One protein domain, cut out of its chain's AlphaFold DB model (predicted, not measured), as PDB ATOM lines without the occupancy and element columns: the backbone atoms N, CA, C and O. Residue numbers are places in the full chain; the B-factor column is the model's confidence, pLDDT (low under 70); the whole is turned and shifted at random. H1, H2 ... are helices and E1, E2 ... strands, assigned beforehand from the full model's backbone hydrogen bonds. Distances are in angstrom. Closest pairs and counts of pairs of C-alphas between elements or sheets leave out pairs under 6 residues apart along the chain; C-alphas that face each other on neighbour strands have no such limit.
ATOM      1  N   CYS A   4     261.889 285.424 270.080       41.38
ATOM      2  CA  CYS A   4     261.053 284.617 269.175       41.38
ATOM      3  C   CYS A   4     261.667 283.251 268.843       41.38
ATOM      4  O   CYS A   4     260.940 282.283 268.701       41.38
ATOM      5  N   LEU A   5     262.999 283.151 268.735       45.59
ATOM      6  CA  LEU A   5     263.664 281.862 268.515       45.59
ATOM      7  C   LEU A   5     263.631 280.978 269.761       45.59
ATOM      8  O   LEU A   5     263.535 279.765 269.629       45.59
ATOM      9  N   VAL A   6     263.715 281.563 270.958       50.62
ATOM     10  CA  VAL A   6     263.565 280.825 272.218       50.62
ATOM     11  C   VAL A   6     262.121 280.362 272.396       50.62
ATOM     12  O   VAL A   6     261.928 279.193 272.691       50.62
ATOM     13  N   GLU A   7     261.122 281.199 272.114       52.09
ATOM     14  CA  GLU A   7     259.701 280.813 272.141       52.09
ATOM     15  C   GLU A   7     259.375 279.766 271.056       52.09
ATOM     16  O   GLU A   7     258.766 278.741 271.351       52.09
ATOM     17  N   ALA A   8     259.876 279.925 269.826       51.62
ATOM     18  CA  ALA A   8     259.736 278.919 268.768       51.62
ATOM     19  C   ALA A   8     260.457 277.600 269.108       51.62
ATOM     20  O   ALA A   8     259.991 276.526 268.733       51.62
ATOM     21  N   ARG A   9     261.578 277.660 269.841       52.69
ATOM     22  CA  ARG A   9     262.270 276.475 270.380       52.69
ATOM     23  C   ARG A   9     261.545 275.860 271.580       52.69
ATOM     24  O   ARG A   9     261.635 274.653 271.760       52.69
ATOM     25  N   GLN A  10     260.841 276.651 272.386       53.94
ATOM     26  CA  GLN A  10     260.032 276.174 273.514       53.94
ATOM     27  C   GLN A  10     258.734 275.503 273.043       53.94
ATOM     28  O   GLN A  10     258.280 274.557 273.674       53.94
ATOM     29  N   HIS A  11     258.188 275.925 271.899       55.09
ATOM     30  CA  HIS A  11     257.047 275.287 271.225       55.09
ATOM     31  C   HIS A  11     257.454 274.326 270.091       55.09
ATOM     32  O   HIS A  11     256.612 273.908 269.286       55.09
ATOM     33  N   LYS A  12     258.745 273.975 270.012       51.25
ATOM     34  CA  LYS A  12     259.310 273.083 268.991       51.25
ATOM     35  C   LYS A  12     258.575 271.740 269.040       51.25
ATOM     36  O   LYS A  12     258.396 271.186 270.117       51.25
ATOM     37  N   ASN A  13     258.138 271.247 267.878       54.78
ATOM     38  CA  ASN A  13     257.319 270.035 267.679       54.78
ATOM     39  C   ASN A  13     255.833 270.094 268.067       54.78
ATOM     40  O   ASN A  13     255.111 269.180 267.675       54.78
ATOM     41  N   ILE A  14     255.347 271.130 268.762       59.44
ATOM     42  CA  ILE A  14     253.921 271.192 269.140       59.44
ATOM     43  C   ILE A  14     253.081 271.804 268.011       59.44
ATOM     44  O   ILE A  14     252.050 271.252 267.651       59.44
ATOM     45  N   TYR A  15     253.548 272.907 267.410       63.62
ATOM     46  CA  TYR A  15     252.789 273.629 266.372       63.62
ATOM     47  C   TYR A  15     253.600 273.978 265.115       63.62
ATOM     48  O   TYR A  15     253.016 274.256 264.066       63.62
ATOM     49  N   ALA A  16     254.939 273.960 265.187       74.00
ATOM     50  CA  ALA A  16     255.794 274.358 264.072       74.00
ATOM     51  C   ALA A  16     257.108 273.562 263.971       74.00
ATOM     52  O   ALA A  16     257.691 273.131 264.972       74.00
ATOM     53  N   THR A  17     257.591 273.431 262.735       77.69
ATOM     54  CA  THR A  17     258.873 272.846 262.321       77.69
ATOM     55  C   THR A  17     259.724 273.957 261.681       77.69
ATOM     56  O   THR A  17     259.675 274.129 260.461       77.69
ATOM     57  N   PRO A  18     260.435 274.782 262.479       81.56
ATOM     58  CA  PRO A  18     261.286 275.839 261.946       81.56
ATOM     59  C   PRO A  18     262.638 275.282 261.486       81.56
ATOM     60  O   PRO A  18     263.360 274.665 262.269       81.56
ATOM     61  N   VAL A  19     263.014 275.563 260.242       83.50
ATOM     62  CA  VAL A  19     264.308 275.203 259.655       83.50
ATOM     63  C   VAL A  19     264.994 276.475 259.173       83.50
ATOM     64  O   VAL A  19     264.394 277.264 258.454       83.50
ATOM     65  N   ILE A  20     266.241 276.696 259.587       83.88
ATOM     66  CA  ILE A  20     267.031 277.868 259.184       83.88
ATOM     67  C   ILE A  20     268.214 277.379 258.366       83.88
ATOM     68  O   ILE A  20     268.954 276.516 258.842       83.88
ATOM     69  N   ILE A  21     268.378 277.951 257.179       83.12
ATOM     70  CA  ILE A  21     269.520 277.763 256.291       83.12
ATOM     71  C   ILE A  21     270.308 279.069 256.301       83.12
ATOM     72  O   ILE A  21     269.769 280.114 255.942       83.12
ATOM     73  N   ASP A  22     271.566 279.012 256.731       80.62
ATOM     74  CA  ASP A  22     272.469 280.162 256.703       80.62
ATOM     75  C   ASP A  22     273.483 279.989 255.573       80.62
ATOM     76  O   ASP A  22     274.390 279.165 255.662       80.62
ATOM     77  N   LEU A  23     273.329 280.778 254.510       75.75
ATOM     78  CA  LEU A  23     274.159 280.673 253.312       75.75
ATOM     79  C   LEU A  23     275.527 281.368 253.444       75.75
ATOM     80  O   LEU A  23     276.278 281.419 252.473       75.75
ATOM     81  N   ILE A  24     275.893 281.901 254.620       66.88
ATOM     82  CA  ILE A  24     277.159 282.638 254.808       66.88
ATOM     83  C   ILE A  24     278.403 281.811 254.441       66.88
ATOM     84  O   ILE A  24     279.352 282.383 253.904       66.88
ATOM     85  N   ASN A  25     278.420 280.507 254.735       58.72
ATOM     86  CA  ASN A  25     279.614 279.661 254.577       58.72
ATOM     87  C   ASN A  25     279.565 278.729 253.354       58.72
ATOM     88  O   ASN A  25     280.610 278.240 252.931       58.72
ATOM     89  N   ASP A  26     278.380 278.498 252.786       58.38
ATOM     90  CA  ASP A  26     278.147 277.425 251.806       58.38
ATOM     91  C   ASP A  26     278.206 277.903 250.345       58.38
ATOM     92  O   ASP A  26     278.145 277.102 249.409       58.38
ATOM     93  N   VAL A  27     278.361 279.212 250.125       55.41
ATOM     94  CA  VAL A  27     278.344 279.809 248.787       55.41
ATOM     95  C   VAL A  27     279.743 280.273 248.395       55.41
ATOM     96  O   VAL A  27     280.138 281.422 248.595       55.41
ATOM     97  N   SER A  28     280.511 279.371 247.783       52.91
ATOM     98  CA  SER A  28     281.583 279.810 246.883       52.91
ATOM     99  C   SER A  28     280.939 280.523 245.684       52.91
ATOM    100  O   SER A  28     279.874 280.113 245.231       52.91
ATOM    101  N   LYS A  29     281.572 281.572 245.141       52.03
ATOM    102  CA  LYS A  29     281.048 282.398 244.026       52.03
ATOM    103  C   LYS A  29     280.718 281.628 242.722       52.03
ATOM    104  O   LYS A  29     280.341 282.258 241.739       52.03
ATOM    105  N   HIS A  30     280.876 280.301 242.697       51.56
ATOM    106  CA  HIS A  30     280.809 279.448 241.511       51.56
ATOM    107  C   HIS A  30     280.000 278.146 241.688       51.56
ATOM    108  O   HIS A  30     280.081 277.283 240.817       51.56
ATOM    109  N   SER A  31     279.237 277.947 242.773       55.22
ATOM    110  CA  SER A  31     278.409 276.735 242.892       55.22
ATOM    111  C   SER A  31     277.151 276.826 242.016       55.22
ATOM    112  O   SER A  31     276.273 277.648 242.254       55.22
ATOM    113  N   ILE A  32     277.080 275.961 240.998       62.19
ATOM    114  CA  ILE A  32     276.005 275.900 239.983       62.19
ATOM    115  C   ILE A  32     274.817 275.024 240.446       62.19
ATOM    116  O   ILE A  32     273.803 274.940 239.772       62.19
ATOM    117  N   ASP A  33     274.915 274.356 241.602       79.94
ATOM    118  CA  ASP A  33     273.892 273.404 242.056       79.94
ATOM    119  C   ASP A  33     273.247 273.812 243.385       79.94
ATOM    120  O   ASP A  33     273.392 273.159 244.427       79.94
ATOM    121  N   VAL A  34     272.524 274.933 243.344       82.12
ATOM    122  CA  VAL A  34     271.750 275.477 244.473       82.12
ATOM    123  C   VAL A  34     270.818 274.427 245.061       82.12
ATOM    124  O   VAL A  34     270.698 274.274 246.279       82.12
ATOM    125  N   LYS A  35     270.156 273.680 244.178       87.56
ATOM    126  CA  LYS A  35     269.136 272.703 244.533       87.56
ATOM    127  C   LYS A  35     269.702 271.596 245.413       87.56
ATOM    128  O   LYS A  35     269.140 271.332 246.479       87.56
ATOM    129  N   ASN A  36     270.805 270.967 245.011       86.62
ATOM    130  CA  ASN A  36     271.405 269.908 245.817       86.62
ATOM    131  C   ASN A  36     271.984 270.444 247.127       86.62
ATOM    132  O   ASN A  36     271.832 269.781 248.152       86.62
ATOM    133  N   ILE A  37     272.577 271.643 247.136       85.81
ATOM    134  CA  ILE A  37     273.076 272.275 248.370       85.81
ATOM    135  C   ILE A  37     271.939 272.434 249.384       85.81
ATOM    136  O   ILE A  37     272.035 271.941 250.511       85.81
ATOM    137  N   VAL A  38     270.832 273.053 248.971       89.12
ATOM    138  CA  VAL A  38     269.685 273.312 249.848       89.12
ATOM    139  C   VAL A  38     269.047 272.011 250.330       89.12
ATOM    140  O   VAL A  38     268.812 271.865 251.527       89.12
ATOM    141  N   PHE A  39     268.790 271.037 249.449       91.38
ATOM    142  CA  PHE A  39     268.157 269.780 249.870       91.38
ATOM    143  C   PHE A  39     269.064 268.901 250.734       91.38
ATOM    144  O   PHE A  39     268.553 268.241 251.637       91.38
ATOM    145  N   ASN A  40     270.383 268.915 250.521       89.56
ATOM    146  CA  ASN A  40     271.324 268.242 251.419       89.56
ATOM    147  C   ASN A  40     271.310 268.894 252.804       89.56
ATOM    148  O   ASN A  40     271.156 268.194 253.803       89.56
ATOM    149  N   TYR A  41     271.367 270.227 252.861       89.00
ATOM    150  CA  TYR A  41     271.282 270.959 254.123       89.00
ATOM    151  C   TYR A  41     269.975 270.652 254.859       89.00
ATOM    152  O   TYR A  41     269.986 270.307 256.040       89.00
ATOM    153  N   LEU A  42     268.835 270.747 254.164       90.81
ATOM    154  CA  LEU A  42     267.519 270.448 254.730       90.81
ATOM    155  C   LEU A  42     267.449 269.011 255.249       90.81
ATOM    156  O   LEU A  42     267.000 268.796 256.371       90.81
ATOM    157  N   HIS A  43     267.917 268.041 254.464       92.19
ATOM    158  CA  HIS A  43     267.945 266.640 254.861       92.19
ATOM    159  C   HIS A  43     268.747 266.434 256.151       92.19
ATOM    160  O   HIS A  43     268.231 265.861 257.111       92.19
ATOM    161  N   ASP A  44     269.979 266.941 256.210       90.06
ATOM    162  CA  ASP A  44     270.855 266.758 257.369       90.06
ATOM    163  C   ASP A  44     270.310 267.479 258.605       90.06
ATOM    164  O   ASP A  44     270.373 266.967 259.726       90.06
ATOM    165  N   LYS A  45     269.689 268.644 258.406       87.81
ATOM    166  CA  LYS A  45     269.015 269.393 259.466       87.81
ATOM    167  C   LYS A  45     267.825 268.622 260.032       87.81
ATOM    168  O   LYS A  45     267.680 268.555 261.252       87.81
ATOM    169  N   ILE A  46     267.004 268.014 259.172       89.00
ATOM    170  CA  ILE A  46     265.859 267.203 259.604       89.00
ATOM    171  C   ILE A  46     266.344 265.944 260.313       89.00
ATOM    172  O   ILE A  46     265.842 265.634 261.386       89.00
ATOM    173  N   LYS A  47     267.354 265.261 259.771       89.50
ATOM    174  CA  LYS A  47     267.927 264.055 260.378       89.50
ATOM    175  C   LYS A  47     268.444 264.301 261.792       89.50
ATOM    176  O   LYS A  47     268.174 263.504 262.681       89.50
ATOM    177  N   ASN A  48     269.132 265.417 262.006       87.56
ATOM    178  CA  ASN A  48     269.709 265.744 263.308       87.56
ATOM    179  C   ASN A  48     268.681 266.281 264.317       87.56
ATOM    180  O   ASN A  48     268.828 266.063 265.515       87.56
ATOM    181  N   GLU A  49     267.672 267.034 263.867       84.56
ATOM    182  CA  GLU A  49     266.725 267.706 264.772       84.56
ATOM    183  C   GLU A  49     265.370 266.994 264.912       84.56
ATOM    184  O   GLU A  49     264.630 267.276 265.857       84.56
ATOM    185  N   TYR A  50     265.046 266.086 263.991       84.38
ATOM    186  CA  TYR A  50     263.776 265.364 263.886       84.38
ATOM    187  C   TYR A  50     264.009 263.893 263.499       84.38
ATOM    188  O   TYR A  50     263.331 263.361 262.622       84.38
ATOM    189  N   GLU A  51     264.958 263.231 264.167       86.81
ATOM    190  CA  GLU A  51     265.361 261.839 263.904       86.81
ATOM    191  C   GLU A  51     264.176 260.859 263.828       86.81
ATOM    192  O   GLU A  51     264.171 259.962 262.987       86.81
ATOM    193  N   ASN A  52     263.127 261.081 264.631       87.88
ATOM    194  CA  ASN A  52     261.917 260.253 264.635       87.88
ATOM    195  C   ASN A  52     261.270 260.112 263.244       87.88
ATOM    196  O   ASN A  52     260.695 259.067 262.957       87.88
ATOM    197  N   GLU A  53     261.401 261.110 262.360       88.94
ATOM    198  CA  GLU A  53     260.863 261.052 260.988       88.94
ATOM    199  C   GLU A  53     261.497 259.957 260.122       88.94
ATOM    200  O   GLU A  53     260.932 259.582 259.100       88.94
ATOM    201  N   PHE A  54     262.653 259.431 260.531       90.94
ATOM    202  CA  PHE A  54     263.374 258.367 259.834       90.94
ATOM    203  C   PHE A  54     263.089 256.976 260.419       90.94
ATOM    204  O   PHE A  54     263.699 255.992 260.000       90.94
ATOM    205  N   THR A  55     262.172 256.871 261.384       92.56
ATOM    206  CA  THR A  55     261.709 255.576 261.898       92.56
ATOM    207  C   THR A  55     260.797 254.883 260.885       92.56
ATOM    208  O   THR A  55     260.137 255.531 260.074       92.56
ATOM    209  N   LEU A  56     260.734 253.549 260.942       90.38
ATOM    210  CA  LEU A  56     259.926 252.753 260.012       90.38
ATOM    211  C   LEU A  56     258.452 253.191 259.996       90.38
ATOM    212  O   LEU A  56     257.862 253.326 258.925       90.38
ATOM    213  N   ASP A  57     257.868 253.434 261.170       92.81
ATOM    214  CA  ASP A  57     256.462 253.821 261.292       92.81
ATOM    215  C   ASP A  57     256.199 255.198 260.671       92.81
ATOM    216  O   ASP A  57     255.233 255.378 259.926       92.81
ATOM    217  N   GLU A  58     257.099 256.156 260.881       92.94
ATOM    218  CA  GLU A  58     256.959 257.496 260.311       92.94
ATOM    219  C   GLU A  58     257.214 257.519 258.798       92.94
ATOM    220  O   GLU A  58     256.544 258.266 258.071       92.94
ATOM    221  N   LEU A  59     258.117 256.672 258.295       93.69
ATOM    222  CA  LEU A  59     258.332 256.476 256.861       93.69
ATOM    223  C   LEU A  59     257.104 255.846 256.197       93.69
ATOM    224  O   LEU A  59     256.698 256.293 255.123       93.69
ATOM    225  N   ARG A  60     256.438 254.889 256.853       93.56
ATOM    226  CA  ARG A  60     255.169 254.326 256.364       93.56
ATOM    227  C   ARG A  60     254.081 255.380 256.224       93.56
ATOM    228  O   ARG A  60     253.348 255.367 255.238       93.56
ATOM    229  N   ILE A  61     253.984 256.306 257.176       93.62
ATOM    230  CA  ILE A  61     253.034 257.424 257.099       93.62
ATOM    231  C   ILE A  61     253.425 258.374 255.957       93.62
ATOM    232  O   ILE A  61     252.573 258.782 255.166       93.62
ATOM    233  N   THR A  62     254.716 258.689 255.834       94.25
ATOM    234  CA  THR A  62     255.254 259.594 254.802       94.25
ATOM    235  C   THR A  62     254.998 259.074 253.385       94.25
ATOM    236  O   THR A  62     254.584 259.839 252.514       94.25
ATOM    237  N   PHE A  63     255.178 257.770 253.169       95.19
ATOM    238  CA  PHE A  63     255.013 257.085 251.881       95.19
ATOM    239  C   PHE A  63     253.713 256.271 251.795       95.19
ATOM    240  O   PHE A  63     253.603 255.309 251.030       95.19
ATOM    241  N   ALA A  64     252.695 256.644 252.579       93.31
ATOM    242  CA  ALA A  64     251.445 255.891 252.675       93.31
ATOM    243  C   ALA A  64     250.741 255.728 251.317       93.31
ATOM    244  O   ALA A  64     250.074 254.718 251.073       93.31
ATOM    245  N   HIS A  65     250.885 256.710 250.421       92.75
ATOM    246  CA  HIS A  65     250.325 256.635 249.077       92.75
ATOM    247  C   HIS A  65     251.013 255.547 248.243       92.75
ATOM    248  O   HIS A  65     250.335 254.680 247.694       92.75
ATOM    249  N   GLU A  66     252.343 255.546 248.195       93.94
ATOM    250  CA  GLU A  66     253.142 254.581 247.439       93.94
ATOM    251  C   GLU A  66     252.955 253.163 247.979       93.94
ATOM    252  O   GLU A  66     252.762 252.229 247.201       93.94
ATOM    253  N   ILE A  67     252.906 253.002 249.304       93.50
ATOM    254  CA  ILE A  67     252.621 251.715 249.950       93.50
ATOM    255  C   ILE A  67     251.219 251.224 249.575       93.50
ATOM    256  O   ILE A  67     251.020 250.041 249.280       93.50
ATOM    257  N   LYS A  68     250.224 252.119 249.531       92.94
ATOM    258  CA  LYS A  68     248.863 251.771 249.105       92.94
ATOM    259  C   LYS A  68     248.818 251.356 247.632       92.94
ATOM    260  O   LYS A  68     248.080 250.425 247.304       92.94
ATOM    261  N   VAL A  69     249.579 252.020 246.763       93.44
ATOM    262  CA  VAL A  69     249.706 251.654 245.343       93.44
ATOM    263  C   VAL A  69     250.387 250.296 245.203       93.44
ATOM    264  O   VAL A  69     249.864 249.444 244.490       93.44
ATOM    265  N   LEU A  70     251.478 250.047 245.933       92.56
ATOM    266  CA  LEU A  70     252.162 248.752 245.961       92.56
ATOM    267  C   LEU A  70     251.188 247.640 246.368       92.56
ATOM    268  O   LEU A  70     251.007 246.675 245.627       92.56
ATOM    269  N   LYS A  71     250.499 247.812 247.503       90.25
ATOM    270  CA  LYS A  71     249.572 246.816 248.059       90.25
ATOM    271  C   LYS A  71     248.413 246.473 247.121       90.25
ATOM    272  O   LYS A  71     247.982 245.324 247.081       90.25
ATOM    273  N   ASN A  72     247.892 247.459 246.390       90.81
ATOM    274  CA  ASN A  72     246.744 247.287 245.493       90.81
ATOM    275  C   ASN A  72     247.132 247.087 244.019       90.81
ATOM    276  O   ASN A  72     246.243 246.978 243.176       90.81
ATOM    277  N   GLY A  73     248.428 247.076 243.714       90.62
ATOM    278  CA  GLY A  73     248.961 246.973 242.364       90.62
ATOM    279  C   GLY A  73     249.040 245.530 241.843       90.62
ATOM    280  O   GLY A  73     248.335 244.646 242.333       90.62
ATOM    281  N   PRO A  74     249.930 245.259 240.871       90.06
ATOM    282  CA  PRO A  74     250.024 243.962 240.187       90.06
ATOM    283  C   PRO A  74     250.242 242.752 241.108       90.06
ATOM    284  O   PRO A  74     249.856 241.638 240.773       90.06
ATOM    285  N   TYR A  75     250.842 242.967 242.281       89.06
ATOM    286  CA  TYR A  75     251.164 241.915 243.247       89.06
ATOM    287  C   TYR A  75     250.077 241.692 244.313       89.06
ATOM    288  O   TYR A  75     250.285 240.903 245.233       89.06
ATOM    289  N   LYS A  76     248.911 242.344 244.208       91.06
ATOM    290  CA  LYS A  76     247.838 242.298 245.219       91.06
ATOM    291  C   LYS A  76     247.448 240.874 245.643       91.06
ATOM    292  O   LYS A  76     247.362 240.583 246.840       91.06
ATOM    293  N   ASP A  77     247.240 239.979 244.680       88.88
ATOM    294  CA  ASP A  77     246.823 238.596 244.957       88.88
ATOM    295  C   ASP A  77     247.945 237.771 245.599       88.88
ATOM    296  O   ASP A  77     247.688 236.874 246.403       88.88
ATOM    297  N   ILE A  78     249.197 238.102 245.279       87.88
ATOM    298  CA  ILE A  78     250.385 237.454 245.836       87.88
ATOM    299  C   ILE A  78     250.574 237.889 247.290       87.88
ATOM    300  O   ILE A  78     250.742 237.042 248.166       87.88
ATOM    301  N   PHE A  79     250.444 239.185 247.574       91.56
ATOM    302  CA  PHE A  79     250.510 239.723 248.936       91.56
ATOM    303  C   PHE A  79     249.399 239.190 249.841       91.56
ATOM    304  O   PHE A  79     249.613 239.007 251.035       91.56
ATOM    305  N   SER A  80     248.228 238.888 249.275       85.94
ATOM    306  CA  SER A  80     247.113 238.291 250.022       85.94
ATOM    307  C   SER A  80     247.398 236.849 250.461       85.94
ATOM    308  O   SER A  80     246.870 236.403 251.476       85.94
ATOM    309  N   LYS A  81     248.236 236.119 249.712       88.75
ATOM    310  CA  LYS A  81     248.613 234.723 249.994       88.75
ATOM    311  C   LYS A  81     249.925 234.597 250.772       88.75
ATOM    312  O   LYS A  81     250.126 233.591 251.443       88.75
ATOM    313  N   ASN A  82     250.808 235.589 250.677       90.00
ATOM    314  CA  ASN A  82     252.096 235.616 251.363       90.00
ATOM    315  C   ASN A  82     252.371 237.017 251.955       90.00
ATOM    316  O   ASN A  82     252.938 237.877 251.272       90.00
ATOM    317  N   PRO A  83     251.989 237.247 253.227       87.38
ATOM    318  CA  PRO A  83     252.221 238.518 253.912       87.38
ATOM    319  C   PRO A  83     253.702 238.876 254.090       87.38
ATOM    320  O   PRO A  83     254.047 240.056 254.042       87.38
ATOM    321  N   GLU A  84     254.594 237.893 254.249       90.62
ATOM    322  CA  GLU A  84     256.035 238.144 254.413       90.62
ATOM    323  C   GLU A  84     256.638 238.776 253.155       90.62
ATOM    324  O   GLU A  84     257.438 239.709 253.238       90.62
ATOM    325  N   MET A  85     256.187 238.346 251.972       89.94
ATOM    326  CA  MET A  85     256.629 238.938 250.707       89.94
ATOM    327  C   MET A  85     256.252 240.423 250.605       89.94
ATOM    328  O   MET A  85     257.014 241.217 250.053       89.94
ATOM    329  N   PHE A  86     255.098 240.817 251.154       90.81
ATOM    330  CA  PHE A  86     254.712 242.225 251.204       90.81
ATOM    331  C   PHE A  86     255.658 243.034 252.097       90.81
ATOM    332  O   PHE A  86     256.067 244.115 251.693       90.81
ATOM    333  N   MET A  87     256.059 242.503 253.258       89.62
ATOM    334  CA  MET A  87     256.986 243.193 254.166       89.62
ATOM    335  C   MET A  87     258.353 243.436 253.512       89.62
ATOM    336  O   MET A  87     258.903 244.529 253.628       89.62
ATOM    337  N   VAL A  88     258.872 242.454 252.768       92.75
ATOM    338  CA  VAL A  88     260.130 242.610 252.016       92.75
ATOM    339  C   VAL A  88     259.987 243.685 250.935       92.75
ATOM    340  O   VAL A  88     260.827 244.576 250.834       92.75
ATOM    341  N   LYS A  89     258.898 243.659 250.154       92.50
ATOM    342  CA  LYS A  89     258.663 244.653 249.093       92.50
ATOM    343  C   LYS A  89     258.364 246.054 249.617       92.50
ATOM    344  O   LYS A  89     258.732 247.030 248.969       92.50
ATOM    345  N   GLU A  90     257.731 246.164 250.777       93.00
ATOM    346  CA  GLU A  90     257.555 247.431 251.483       93.00
ATOM    347  C   GLU A  90     258.911 248.006 251.913       93.00
ATOM    348  O   GLU A  90     259.174 249.180 251.658       93.00
ATOM    349  N   ALA A  91     259.791 247.188 252.500       92.25
ATOM    350  CA  ALA A  91     261.128 247.619 252.903       92.25
ATOM    351  C   ALA A  91     261.974 248.087 251.703       92.25
ATOM    352  O   ALA A  91     262.544 249.175 251.756       92.25
ATOM    353  N   GLU A  92     261.980 247.330 250.597       93.81
ATOM    354  CA  GLU A  92     262.657 247.723 249.348       93.81
ATOM    355  C   GLU A  92     262.127 249.062 248.796       93.81
ATOM    356  O   GLU A  92     262.897 249.908 248.334       93.81
ATOM    357  N   LEU A  93     260.803 249.273 248.839       93.44
ATOM    358  CA  LEU A  93     260.178 250.523 248.400       93.44
ATOM    359  C   LEU A  93     260.623 251.698 249.275       93.44
ATOM    360  O   LEU A  93     260.998 252.744 248.747       93.44
ATOM    361  N   LEU A  94     260.579 251.529 250.597       93.31
ATOM    362  CA  LEU A  94     260.964 252.571 251.545       93.31
ATOM    363  C   LEU A  94     262.448 252.922 251.432       93.31
ATOM    364  O   LEU A  94     262.781 254.105 251.462       93.31
ATOM    365  N   GLU A  95     263.329 251.938 251.248       93.00
ATOM    366  CA  GLU A  95     264.759 252.167 251.010       93.00
ATOM    367  C   GLU A  95     264.981 252.978 249.726       93.00
ATOM    368  O   GLU A  95     265.668 254.004 249.740       93.00
ATOM    369  N   LYS A  96     264.328 252.575 248.630       93.62
ATOM    370  CA  LYS A  96     264.411 253.266 247.339       93.62
ATOM    371  C   LYS A  96     263.917 254.711 247.419       93.62
ATOM    372  O   LYS A  96     264.581 255.616 246.917       93.62
ATOM    373  N   GLU A  97     262.749 254.933 248.013       92.25
ATOM    374  CA  GLU A  97     262.167 256.271 248.127       92.25
ATOM    375  C   GLU A  97     262.983 257.167 249.072       92.25
ATOM    376  O   GLU A  97     263.187 258.349 248.782       92.25
ATOM    377  N   SER A  98     263.517 256.601 250.160       90.06
ATOM    378  CA  SER A  98     264.344 257.331 251.130       90.06
ATOM    379  C   SER A  98     265.722 257.707 250.580       90.06
ATOM    380  O   SER A  98     266.320 258.679 251.043       90.06
ATOM    381  N   ALA A  99     266.228 257.000 249.564       90.56
ATOM    382  CA  ALA A  99     267.487 257.345 248.904       90.56
ATOM    383  C   ALA A  99     267.422 258.701 248.170       90.56
ATOM    384  O   ALA A  99     268.435 259.395 248.042       90.56
ATOM    385  N   ASN A 100     266.237 259.121 247.710       91.69
ATOM    386  CA  ASN A 100     266.050 260.426 247.082       91.69
ATOM    387  C   ASN A 100     265.802 261.508 248.143       91.69
ATOM    388  O   ASN A 100     264.659 261.793 248.507       91.69
ATOM    389  N   ARG A 101     266.881 262.163 248.591       91.19
ATOM    390  CA  ARG A 101     266.839 263.220 249.620       91.19
ATOM    391  C   ARG A 101     265.822 264.318 249.322       91.19
ATOM    392  O   ARG A 101     265.100 264.731 250.223       91.19
ATOM    393  N   GLN A 102     265.746 264.778 248.073       92.25
ATOM    394  CA  GLN A 102     264.792 265.816 247.687       92.25
ATOM    395  C   GLN A 102     263.349 265.342 247.908       92.25
ATOM    396  O   GLN A 102     262.565 266.037 248.555       92.25
ATOM    397  N   SER A 103     262.999 264.177 247.354       92.38
ATOM    398  CA  SER A 103     261.650 263.608 247.468       92.38
ATOM    399  C   SER A 103     261.278 263.373 248.930       92.38
ATOM    400  O   SER A 103     260.206 263.786 249.375       92.38
ATOM    401  N   LEU A 104     262.204 262.791 249.697       93.94
ATOM    402  CA  LEU A 104     262.030 262.503 251.115       93.94
ATOM    403  C   LEU A 104     261.738 263.775 251.923       93.94
ATOM    404  O   LEU A 104     260.726 263.835 252.617       93.94
ATOM    405  N   VAL A 105     262.571 264.814 251.793       94.25
ATOM    406  CA  VAL A 105     262.392 266.094 252.504       94.25
ATOM    407  C   VAL A 105     261.027 266.712 252.194       94.25
ATOM    408  O   VAL A 105     260.304 267.111 253.109       94.25
ATOM    409  N   LEU A 106     260.645 266.765 250.914       95.06
ATOM    410  CA  LEU A 106     259.370 267.355 250.499       95.06
ATOM    411  C   LEU A 106     258.170 266.573 251.045       95.06
ATOM    412  O   LEU A 106     257.213 267.191 251.516       95.06
ATOM    413  N   LYS A 107     258.223 265.236 251.036       94.56
ATOM    414  CA  LYS A 107     257.151 264.387 251.576       94.56
ATOM    415  C   LYS A 107     257.049 264.474 253.097       94.56
ATOM    416  O   LYS A 107     255.933 264.563 253.607       94.56
ATOM    417  N   ILE A 108     258.174 264.540 253.813       93.62
ATOM    418  CA  ILE A 108     258.190 264.787 255.265       93.62
ATOM    419  C   ILE A 108     257.502 266.122 255.572       93.62
ATOM    420  O   ILE A 108     256.618 266.190 256.426       93.62
ATOM    421  N   PHE A 109     257.845 267.189 254.847       94.25
ATOM    422  CA  PHE A 109     257.197 268.489 255.034       94.25
ATOM    423  C   PHE A 109     255.704 268.446 254.716       94.25
ATOM    424  O   PHE A 109     254.902 268.942 255.507       94.25
ATOM    425  N   GLN A 110     255.316 267.797 253.619       94.19
ATOM    426  CA  GLN A 110     253.912 267.652 253.244       94.19
ATOM    427  C   GLN A 110     253.106 266.903 254.312       94.19
ATOM    428  O   GLN A 110     251.987 267.301 254.643       94.19
ATOM    429  N   LYS A 111     253.665 265.827 254.869       93.38
ATOM    430  CA  LYS A 111     253.076 265.088 255.987       93.38
ATOM    431  C   LYS A 111     252.909 265.987 257.213       93.38
ATOM    432  O   LYS A 111     251.804 266.088 257.736       93.38
ATOM    433  N   ARG A 112     253.961 266.701 257.625       89.75
ATOM    434  CA  ARG A 112     253.912 267.625 258.774       89.75
ATOM    435  C   ARG A 112     252.827 268.692 258.604       89.75
ATOM    436  O   ARG A 112     252.059 268.928 259.533       89.75
ATOM    437  N   VAL A 113     252.707 269.278 257.413       89.06
ATOM    438  CA  VAL A 113     251.650 270.253 257.104       89.06
ATOM    439  C   VAL A 113     250.255 269.623 257.223       89.06
ATOM    440  O   VAL A 113     249.375 270.228 257.828       89.06
ATOM    441  N   LYS A 114     250.054 268.392 256.727       89.62
ATOM    442  CA  LYS A 114     248.786 267.645 256.889       89.62
ATOM    443  C   LYS A 114     248.454 267.335 258.352       89.62
ATOM    444  O   LYS A 114     247.283 267.268 258.708       89.62
ATOM    445  N   GLU A 115     249.466 267.192 259.203       87.81
ATOM    446  CA  GLU A 115     249.326 267.035 260.657       87.81
ATOM    447  C   GLU A 115     249.109 268.371 261.395       87.81
ATOM    448  O   GLU A 115     249.185 268.416 262.623       87.81
ATOM    449  N   ASN A 116     248.859 269.471 260.674       83.25
ATOM    450  CA  ASN A 116     248.755 270.835 261.209       83.25
ATOM    451  C   ASN A 116     250.020 271.325 261.939       83.25
ATOM    452  O   ASN A 116     249.966 272.260 262.740       83.25
ATOM    453  N   LYS A 117     251.182 270.736 261.638       84.62
ATOM    454  CA  LYS A 117     252.489 271.218 262.098       84.62
ATOM    455  C   LYS A 117     253.064 272.122 261.014       84.62
ATOM    456  O   LYS A 117     253.570 271.650 259.997       84.62
ATOM    457  N   SER A 118     253.007 273.433 261.230       83.88
ATOM    458  CA  SER A 118     253.466 274.418 260.243       83.88
ATOM    459  C   SER A 118     254.957 274.247 259.947       83.88
ATOM    460  O   SER A 118     255.776 274.307 260.861       83.88
ATOM    461  N   VAL A 119     255.337 274.062 258.683       89.62
ATOM    462  CA  VAL A 119     256.749 274.006 258.276       89.62
ATOM    463  C   VAL A 119     257.180 275.397 257.827       89.62
ATOM    464  O   VAL A 119     256.599 275.950 256.893       89.62
ATOM    465  N   ILE A 120     258.178 275.968 258.505       91.31
ATOM    466  CA  ILE A 120     258.698 277.309 258.212       91.31
ATOM    467  C   ILE A 120     260.177 277.183 257.884       91.31
ATOM    468  O   ILE A 120     260.963 276.764 258.732       91.31
ATOM    469  N   ILE A 121     260.558 277.565 256.673       91.38
ATOM    470  CA  ILE A 121     261.936 277.503 256.190       91.38
ATOM    471  C   ILE A 121     262.429 278.931 256.029       91.38
ATOM    472  O   ILE A 121     261.847 279.700 255.275       91.38
ATOM    473  N   VAL A 122     263.487 279.298 256.740       91.56
ATOM    474  CA  VAL A 122     264.122 280.611 256.628       91.56
ATOM    475  C   VAL A 122     265.446 280.440 255.901       91.56
ATOM    476  O   VAL A 122     266.331 279.754 256.408       91.56
ATOM    477  N   ILE A 123     265.577 281.054 254.729       90.56
ATOM    478  CA  ILE A 123     266.820 281.102 253.960       90.56
ATOM    479  C   ILE A 123     267.446 282.477 254.196       90.56
ATOM    480  O   ILE A 123     266.929 283.489 253.717       90.56
ATOM    481  N   ASP A 124     268.516 282.507 254.987       88.06
ATOM    482  CA  ASP A 124     269.184 283.736 255.409       88.06
ATOM    483  C   ASP A 124     270.406 284.055 254.528       88.06
ATOM    484  O   ASP A 124     271.069 283.152 254.013       88.06
ATOM    485  N   ASN A 125     270.732 285.344 254.391       81.62
ATOM    486  CA  ASN A 125     271.919 285.857 253.687       81.62
ATOM    487  C   ASN A 125     272.001 285.525 252.184       81.62
ATOM    488  O   ASN A 125     273.101 285.429 251.631       81.62
ATOM    489  N   VAL A 126     270.858 285.395 251.503       84.44
ATOM    490  CA  VAL A 126     270.808 285.139 250.048       84.44
ATOM    491  C   VAL A 126     271.532 286.234 249.257       84.44
ATOM    492  O   VAL A 126     272.214 285.948 248.277       84.44
ATOM    493  N   ASP A 127     271.485 287.481 249.734       78.75
ATOM    494  CA  ASP A 127     272.122 288.646 249.110       78.75
ATOM    495  C   ASP A 127     273.654 288.572 249.003       78.75
ATOM    496  O   ASP A 127     274.249 289.367 248.276       78.75
ATOM    497  N   ARG A 128     274.304 287.643 249.715       76.19
ATOM    498  CA  ARG A 128     275.761 287.448 249.652       76.19
ATOM    499  C   ARG A 128     276.210 286.582 248.472       76.19
ATOM    500  O   ARG A 128     277.405 286.553 248.174       76.19
ATOM    501  N   ALA A 129     275.283 285.878 247.831       76.50
ATOM    502  CA  ALA A 129     275.545 284.996 246.701       76.50
ATOM    503  C   ALA A 129     275.595 285.754 245.360       76.50
ATOM    504  O   ALA A 129     275.210 286.924 245.283       76.50
ATOM    505  N   SER A 130     276.050 285.091 244.288       80.50
ATOM    506  CA  SER A 130     275.953 285.643 242.928       80.50
ATOM    507  C   SER A 130     274.493 285.874 242.537       80.50
ATOM    508  O   SER A 130     273.611 285.170 243.014       80.50
ATOM    509  N   GLU A 131     274.236 286.832 241.646       79.75
ATOM    510  CA  GLU A 131     272.875 287.151 241.187       79.75
ATOM    511  C   GLU A 131     272.151 285.895 240.684       79.75
ATOM    512  O   GLU A 131     271.088 285.583 241.200       79.75
ATOM    513  N   SER A 132     272.806 285.078 239.849       81.50
ATOM    514  CA  SER A 132     272.283 283.787 239.369       81.50
ATOM    515  C   SER A 132     271.856 282.825 240.488       81.50
ATOM    516  O   SER A 132     270.821 282.173 240.396       81.50
ATOM    517  N   PHE A 133     272.627 282.753 241.577       83.88
ATOM    518  CA  PHE A 133     272.307 281.911 242.730       83.88
ATOM    519  C   PHE A 133     271.080 282.453 243.477       83.88
ATOM    520  O   PHE A 133     270.261 281.679 243.969       83.88
ATOM    521  N   GLN A 134     270.930 283.779 243.553       86.19
ATOM    522  CA  GLN A 134     269.755 284.416 244.151       86.19
ATOM    523  C   GLN A 134     268.485 284.079 243.356       86.19
ATOM    524  O   GLN A 134     267.476 283.726 243.968       86.19
ATOM    525  N   GLU A 135     268.550 284.110 242.019       87.12
ATOM    526  CA  GLU A 135     267.428 283.731 241.142       87.12
ATOM    527  C   GLU A 135     267.026 282.265 241.343       87.12
ATOM    528  O   GLU A 135     265.845 281.945 241.500       87.12
ATOM    529  N   GLU A 136     268.009 281.365 241.395       88.38
ATOM    530  CA  GLU A 136     267.776 279.937 241.613       88.38
ATOM    531  C   GLU A 136     267.194 279.643 243.001       88.38
ATOM    532  O   GLU A 136     266.253 278.855 243.112       88.38
ATOM    533  N   ILE A 137     267.693 280.289 244.064       89.81
ATOM    534  CA  ILE A 137     267.120 280.175 245.416       89.81
ATOM    535  C   ILE A 137     265.673 280.659 245.432       89.81
ATOM    536  O   ILE A 137     264.816 280.030 246.062       89.81
ATOM    537  N   TYR A 138     265.390 281.763 244.748       90.06
ATOM    538  CA  TYR A 138     264.046 282.313 244.659       90.06
ATOM    539  C   TYR A 138     263.093 281.333 243.955       90.06
ATOM    540  O   TYR A 138     262.056 280.963 244.513       90.06
ATOM    541  N   ALA A 139     263.490 280.789 242.801       89.88
ATOM    542  CA  ALA A 139     262.724 279.763 242.092       89.88
ATOM    543  C   ALA A 139     262.536 278.479 242.925       89.88
ATOM    544  O   ALA A 139     261.433 277.924 242.998       89.88
ATOM    545  N   LEU A 140     263.594 278.021 243.596       91.31
ATOM    546  CA  LEU A 140     263.571 276.835 244.450       91.31
ATOM    547  C   LEU A 140     262.636 277.005 245.652       91.31
ATOM    548  O   LEU A 140     261.940 276.061 246.029       91.31
ATOM    549  N   SER A 141     262.582 278.202 246.231       92.00
ATOM    550  CA  SER A 141     261.703 278.512 247.361       92.00
ATOM    551  C   SER A 141     260.235 278.302 246.992       92.00
ATOM    552  O   SER A 141     259.495 277.658 247.738       92.00
ATOM    553  N   HIS A 142     259.832 278.729 245.793       90.69
ATOM    554  CA  HIS A 142     258.487 278.458 245.286       90.69
ATOM    555  C   HIS A 142     258.230 276.970 245.051       90.69
ATOM    556  O   HIS A 142     257.150 276.489 245.392       90.69
ATOM    557  N   LEU A 143     259.205 276.236 244.503       92.31
ATOM    558  CA  LEU A 143     259.083 274.789 244.312       92.31
ATOM    559  C   LEU A 143     258.825 274.090 245.648       92.31
ATOM    560  O   LEU A 143     257.921 273.261 245.742       92.31
ATOM    561  N   ILE A 144     259.581 274.443 246.689       93.81
ATOM    562  CA  ILE A 144     259.413 273.872 248.028       93.81
ATOM    563  C   ILE A 144     258.015 274.186 248.571       93.81
ATOM    564  O   ILE A 144     257.326 273.267 249.025       93.81
ATOM    565  N   THR A 145     257.562 275.439 248.484       92.81
ATOM    566  CA  THR A 145     256.219 275.835 248.938       92.81
ATOM    567  C   THR A 145     255.116 275.088 248.192       92.81
ATOM    568  O   THR A 145     254.227 274.534 248.834       92.81
ATOM    569  N   GLN A 146     255.182 275.002 246.863       92.38
ATOM    570  CA  GLN A 146     254.162 274.324 246.056       92.38
ATOM    571  C   GLN A 146     254.128 272.811 246.299       92.38
ATOM    572  O   GLN A 146     253.052 272.227 246.392       92.38
ATOM    573  N   ALA A 147     255.294 272.172 246.423       93.12
ATOM    574  CA  ALA A 147     255.379 270.723 246.577       93.12
ATOM    575  C   ALA A 147     255.026 270.237 247.994       93.12
ATOM    576  O   ALA A 147     254.540 269.118 248.151       93.12
ATOM    577  N   SER A 148     255.274 271.053 249.025       92.88
ATOM    578  CA  SER A 148     255.141 270.624 250.427       92.88
ATOM    579  C   SER A 148     254.103 271.382 251.253       92.88
ATOM    580  O   SER A 148     253.718 270.905 252.317       92.88
ATOM    581  N   GLY A 149     253.647 272.555 250.809       91.56
ATOM    582  CA  GLY A 149     252.831 273.461 251.625       91.56
ATOM    583  C   GLY A 149     253.624 274.216 252.701       91.56
ATOM    584  O   GLY A 149     253.026 274.886 253.541       91.56
ATOM    585  N   ALA A 150     254.958 274.119 252.704       92.81
ATOM    586  CA  ALA A 150     255.810 274.862 253.626       92.81
ATOM    587  C   ALA A 150     255.808 276.370 253.328       92.81
ATOM    588  O   ALA A 150     255.782 276.807 252.175       92.81
ATOM    589  N   THR A 151     255.921 277.175 254.383       92.31
ATOM    590  CA  THR A 151     256.174 278.615 254.267       92.31
ATOM    591  C   THR A 151     257.675 278.848 254.157       92.31
ATOM    592  O   THR A 151     258.411 278.525 255.089       92.31
ATOM    593  N   VAL A 152     258.134 279.424 253.045       92.69
ATOM    594  CA  VAL A 152     259.539 279.811 252.864       92.69
ATOM    595  C   VAL A 152     259.679 281.321 253.042       92.69
ATOM    596  O   VAL A 152     258.935 282.098 252.451       92.69
ATOM    597  N   ILE A 153     260.622 281.737 253.881       92.31
ATOM    598  CA  ILE A 153     260.988 283.129 254.134       92.31
ATOM    599  C   ILE A 153     262.405 283.321 253.616       92.31
ATOM    600  O   ILE A 153     263.337 282.679 254.098       92.31
ATOM    601  N   ILE A 154     262.567 284.232 252.666       90.44
ATOM    602  CA  ILE A 154     263.872 284.633 252.152       90.44
ATOM    603  C   ILE A 154     264.237 285.975 252.777       90.44
ATOM    604  O   ILE A 154     263.417 286.897 252.789       90.44
ATOM    605  N   THR A 155     265.457 286.100 253.291       88.69
ATOM    606  CA  THR A 155     265.978 287.392 253.742       88.69
ATOM    607  C   THR A 155     266.859 288.007 252.658       88.69
ATOM    608  O   THR A 155     267.716 287.355 252.061       88.69
ATOM    609  N   LEU A 156     266.625 289.289 252.389       84.38
ATOM    610  CA  LEU A 156     267.423 290.099 251.476       84.38
ATOM    611  C   LEU A 156     267.720 291.436 252.152       84.38
ATOM    612  O   LEU A 156     266.872 291.982 252.866       84.38
ATOM    613  N   ARG A 157     268.903 291.999 251.895       79.62
ATOM    614  CA  ARG A 157     269.150 293.414 252.198       79.62
ATOM    615  C   ARG A 157     268.241 294.292 251.346       79.62
ATOM    616  O   ARG A 157     267.960 293.966 250.193       79.62
ATOM    617  N   GLU A 158     267.850 295.437 251.902       75.44
ATOM    618  CA  GLU A 158     266.967 296.418 251.256       75.44
ATOM    619  C   GLU A 158     267.449 296.784 249.841       75.44
ATOM    620  O   GLU A 158     266.663 296.790 248.898       75.44
ATOM    621  N   PHE A 159     268.757 296.978 249.662       71.31
ATOM    622  CA  PHE A 159     269.335 297.245 248.347       71.31
ATOM    623  C   PHE A 159     269.152 296.094 247.356       71.31
ATOM    624  O   PHE A 159     268.691 296.314 246.240       71.31
ATOM    625  N   THR A 160     269.509 294.870 247.751       75.19
ATOM    626  CA  THR A 160     269.385 293.690 246.886       75.19
ATOM    627  C   THR A 160     267.936 293.479 246.470       75.19
ATOM    628  O   THR A 160     267.676 293.137 245.319       75.19
ATOM    629  N   PHE A 161     266.993 293.754 247.373       82.12
ATOM    630  CA  PHE A 161     265.573 293.749 247.055       82.12
ATOM    631  C   PHE A 161     265.218 294.800 245.992       82.12
ATOM    632  O   PHE A 161     264.684 294.436 244.950       82.12
ATOM    633  N   PHE A 162     265.544 296.082 246.195       74.94
ATOM    634  CA  PHE A 162     265.178 297.133 245.232       74.94
ATOM    635  C   PHE A 162     265.871 296.976 243.872       74.94
ATOM    636  O   PHE A 162     265.214 297.108 242.843       74.94
ATOM    637  N   LYS A 163     267.160 296.602 243.852       73.31
ATOM    638  CA  LYS A 163     267.902 296.327 242.610       73.31
ATOM    639  C   LYS A 163     267.197 295.258 241.769       73.31
ATOM    640  O   LYS A 163     267.015 295.443 240.568       73.31
ATOM    641  N   ASN A 164     266.808 294.151 242.400       75.81
ATOM    642  CA  ASN A 164     266.190 293.027 241.702       75.81
ATOM    643  C   ASN A 164     264.684 293.201 241.485       75.81
ATOM    644  O   ASN A 164     264.112 292.474 240.680       75.81
ATOM    645  N   LYS A 165     264.044 294.157 242.167       76.88
ATOM    646  CA  LYS A 165     262.642 294.517 241.943       76.88
ATOM    647  C   LYS A 165     262.457 295.297 240.646       76.88
ATOM    648  O   LYS A 165     261.546 294.991 239.896       76.88
ATOM    649  N   ASP A 166     263.305 296.291 240.392       64.88
ATOM    650  CA  ASP A 166     263.120 297.179 239.237       64.88
ATOM    651  C   ASP A 166     263.702 296.593 237.938       64.88
ATOM    652  O   ASP A 166     263.335 297.031 236.847       64.88
ATOM    653  N   LYS A 167     264.672 295.668 238.041       63.38
ATOM    654  CA  LYS A 167     265.454 295.157 236.895       63.38
ATOM    655  C   LYS A 167     265.891 293.687 237.002       63.38
ATOM    656  O   LYS A 167     266.769 293.286 236.241       63.38
ATOM    657  N   GLY A 168     265.354 292.903 237.937       70.31
ATOM    658  CA  GLY A 168     265.841 291.543 238.204       70.31
ATOM    659  C   GLY A 168     264.741 290.518 238.466       70.31
ATOM    660  O   GLY A 168     263.573 290.716 238.138       70.31
TER     661      GLY A 168
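What this domain is: This is residues 4 to 168 of the 502 residues of an uncharacterized protein of Klebsiella variicola (UniProt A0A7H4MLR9). A small parallel sheet, in the order E1 E2 E3, has H2, H8 and H9 over one face, and an arm of helices reaches away from this body: H5 and H7 run opposite ways in it, with H6 at its far tip. H3 and H4 lead from H2 to the arm, H7 comes back to H8, H10 lies at the far end from H6, and H1 only grazes the sheet. The printed part has 165 residues, with ten named helices and three named strands in the order H1 E1 H2 H3 H4 H5 H6 H7 H8 E2 H9 E3 H10: mostly helix. It is loose, with a radius of gyration of the C-alphas of 19.1 A, and elongated, spanning 66 by 36 by 25 A.

How they stand to each other: Begin at H1, residues 4 to 10, which grazes the sheet with residues 5 to 9. Edge strand E1, residues 16 to 22, is parallel to E2, residues 118 to 124, at 13 degrees; find N 19 and O 120 within hydrogen-bond range, 2.8 A. E2 is parallel to E3, residues 151 to 154, at 11 degrees, with N 121 and O 151 at 2.8 A. H2, residues 34 to 49, H8, residues 101 to 114, and H9, residues 131 to 148, are on the same face, making two layers, helices on one face of a sheet. E2, H9, E3 is a strand-helix-strand unit, parallel neighbours with a helix between, its crossover right-handed. H8 is the hub: its residues 101 to 105 touch H2, closest C-alphas Phe 39 and Gln 102, 5.6 A, at a steep tilt of 58 degrees. H9 touches H8 with residues 144 to 148 alone, closest C-alphas Gln 110 and Ser 148, 4.3 A. H3, residues 51 to 54, is close to but not clearly touching H4, residues 56 to 62. H4 touches H8, closest C-alphas Thr 62 and Ile 108, 6.0 A. H5, residues 64 to 72, touches H7, residues 83 to 99, closest C-alphas Ile 67 and Glu 90, 6.7 A, at a steep tilt of 39 degrees, opposite ways. H6, residues 76 to 81, is close but not clearly touching H7. H7 and H8 only just touch, only at the corner, with 3 pairs of C-alphas within 8 A. H10, residues 158 to 167, is near H9. Every O i to N i+4 pair is within hydrogen-bond range in the named helices except H3, too short for one.

Where its parts are: Find C-alpha 4 at (261.053, 284.617, 269.175), where H1 begins. H2 is 22.3 A long, H7 24.8 A, H8 20.0 A and H9 25.9 A. H10 ends at C-alpha 167, (265.454, 295.157, 236.895).

The domain as a whole: The C-alphas farthest apart are Lys 81 and Phe 159, 65.9 A. The printed part has no cut, and the link E1 to H2 is long. Mean pLDDT of the printed part is 83.7; residues 4 to 15, 24 to 32 and 166 to 167 are under 70.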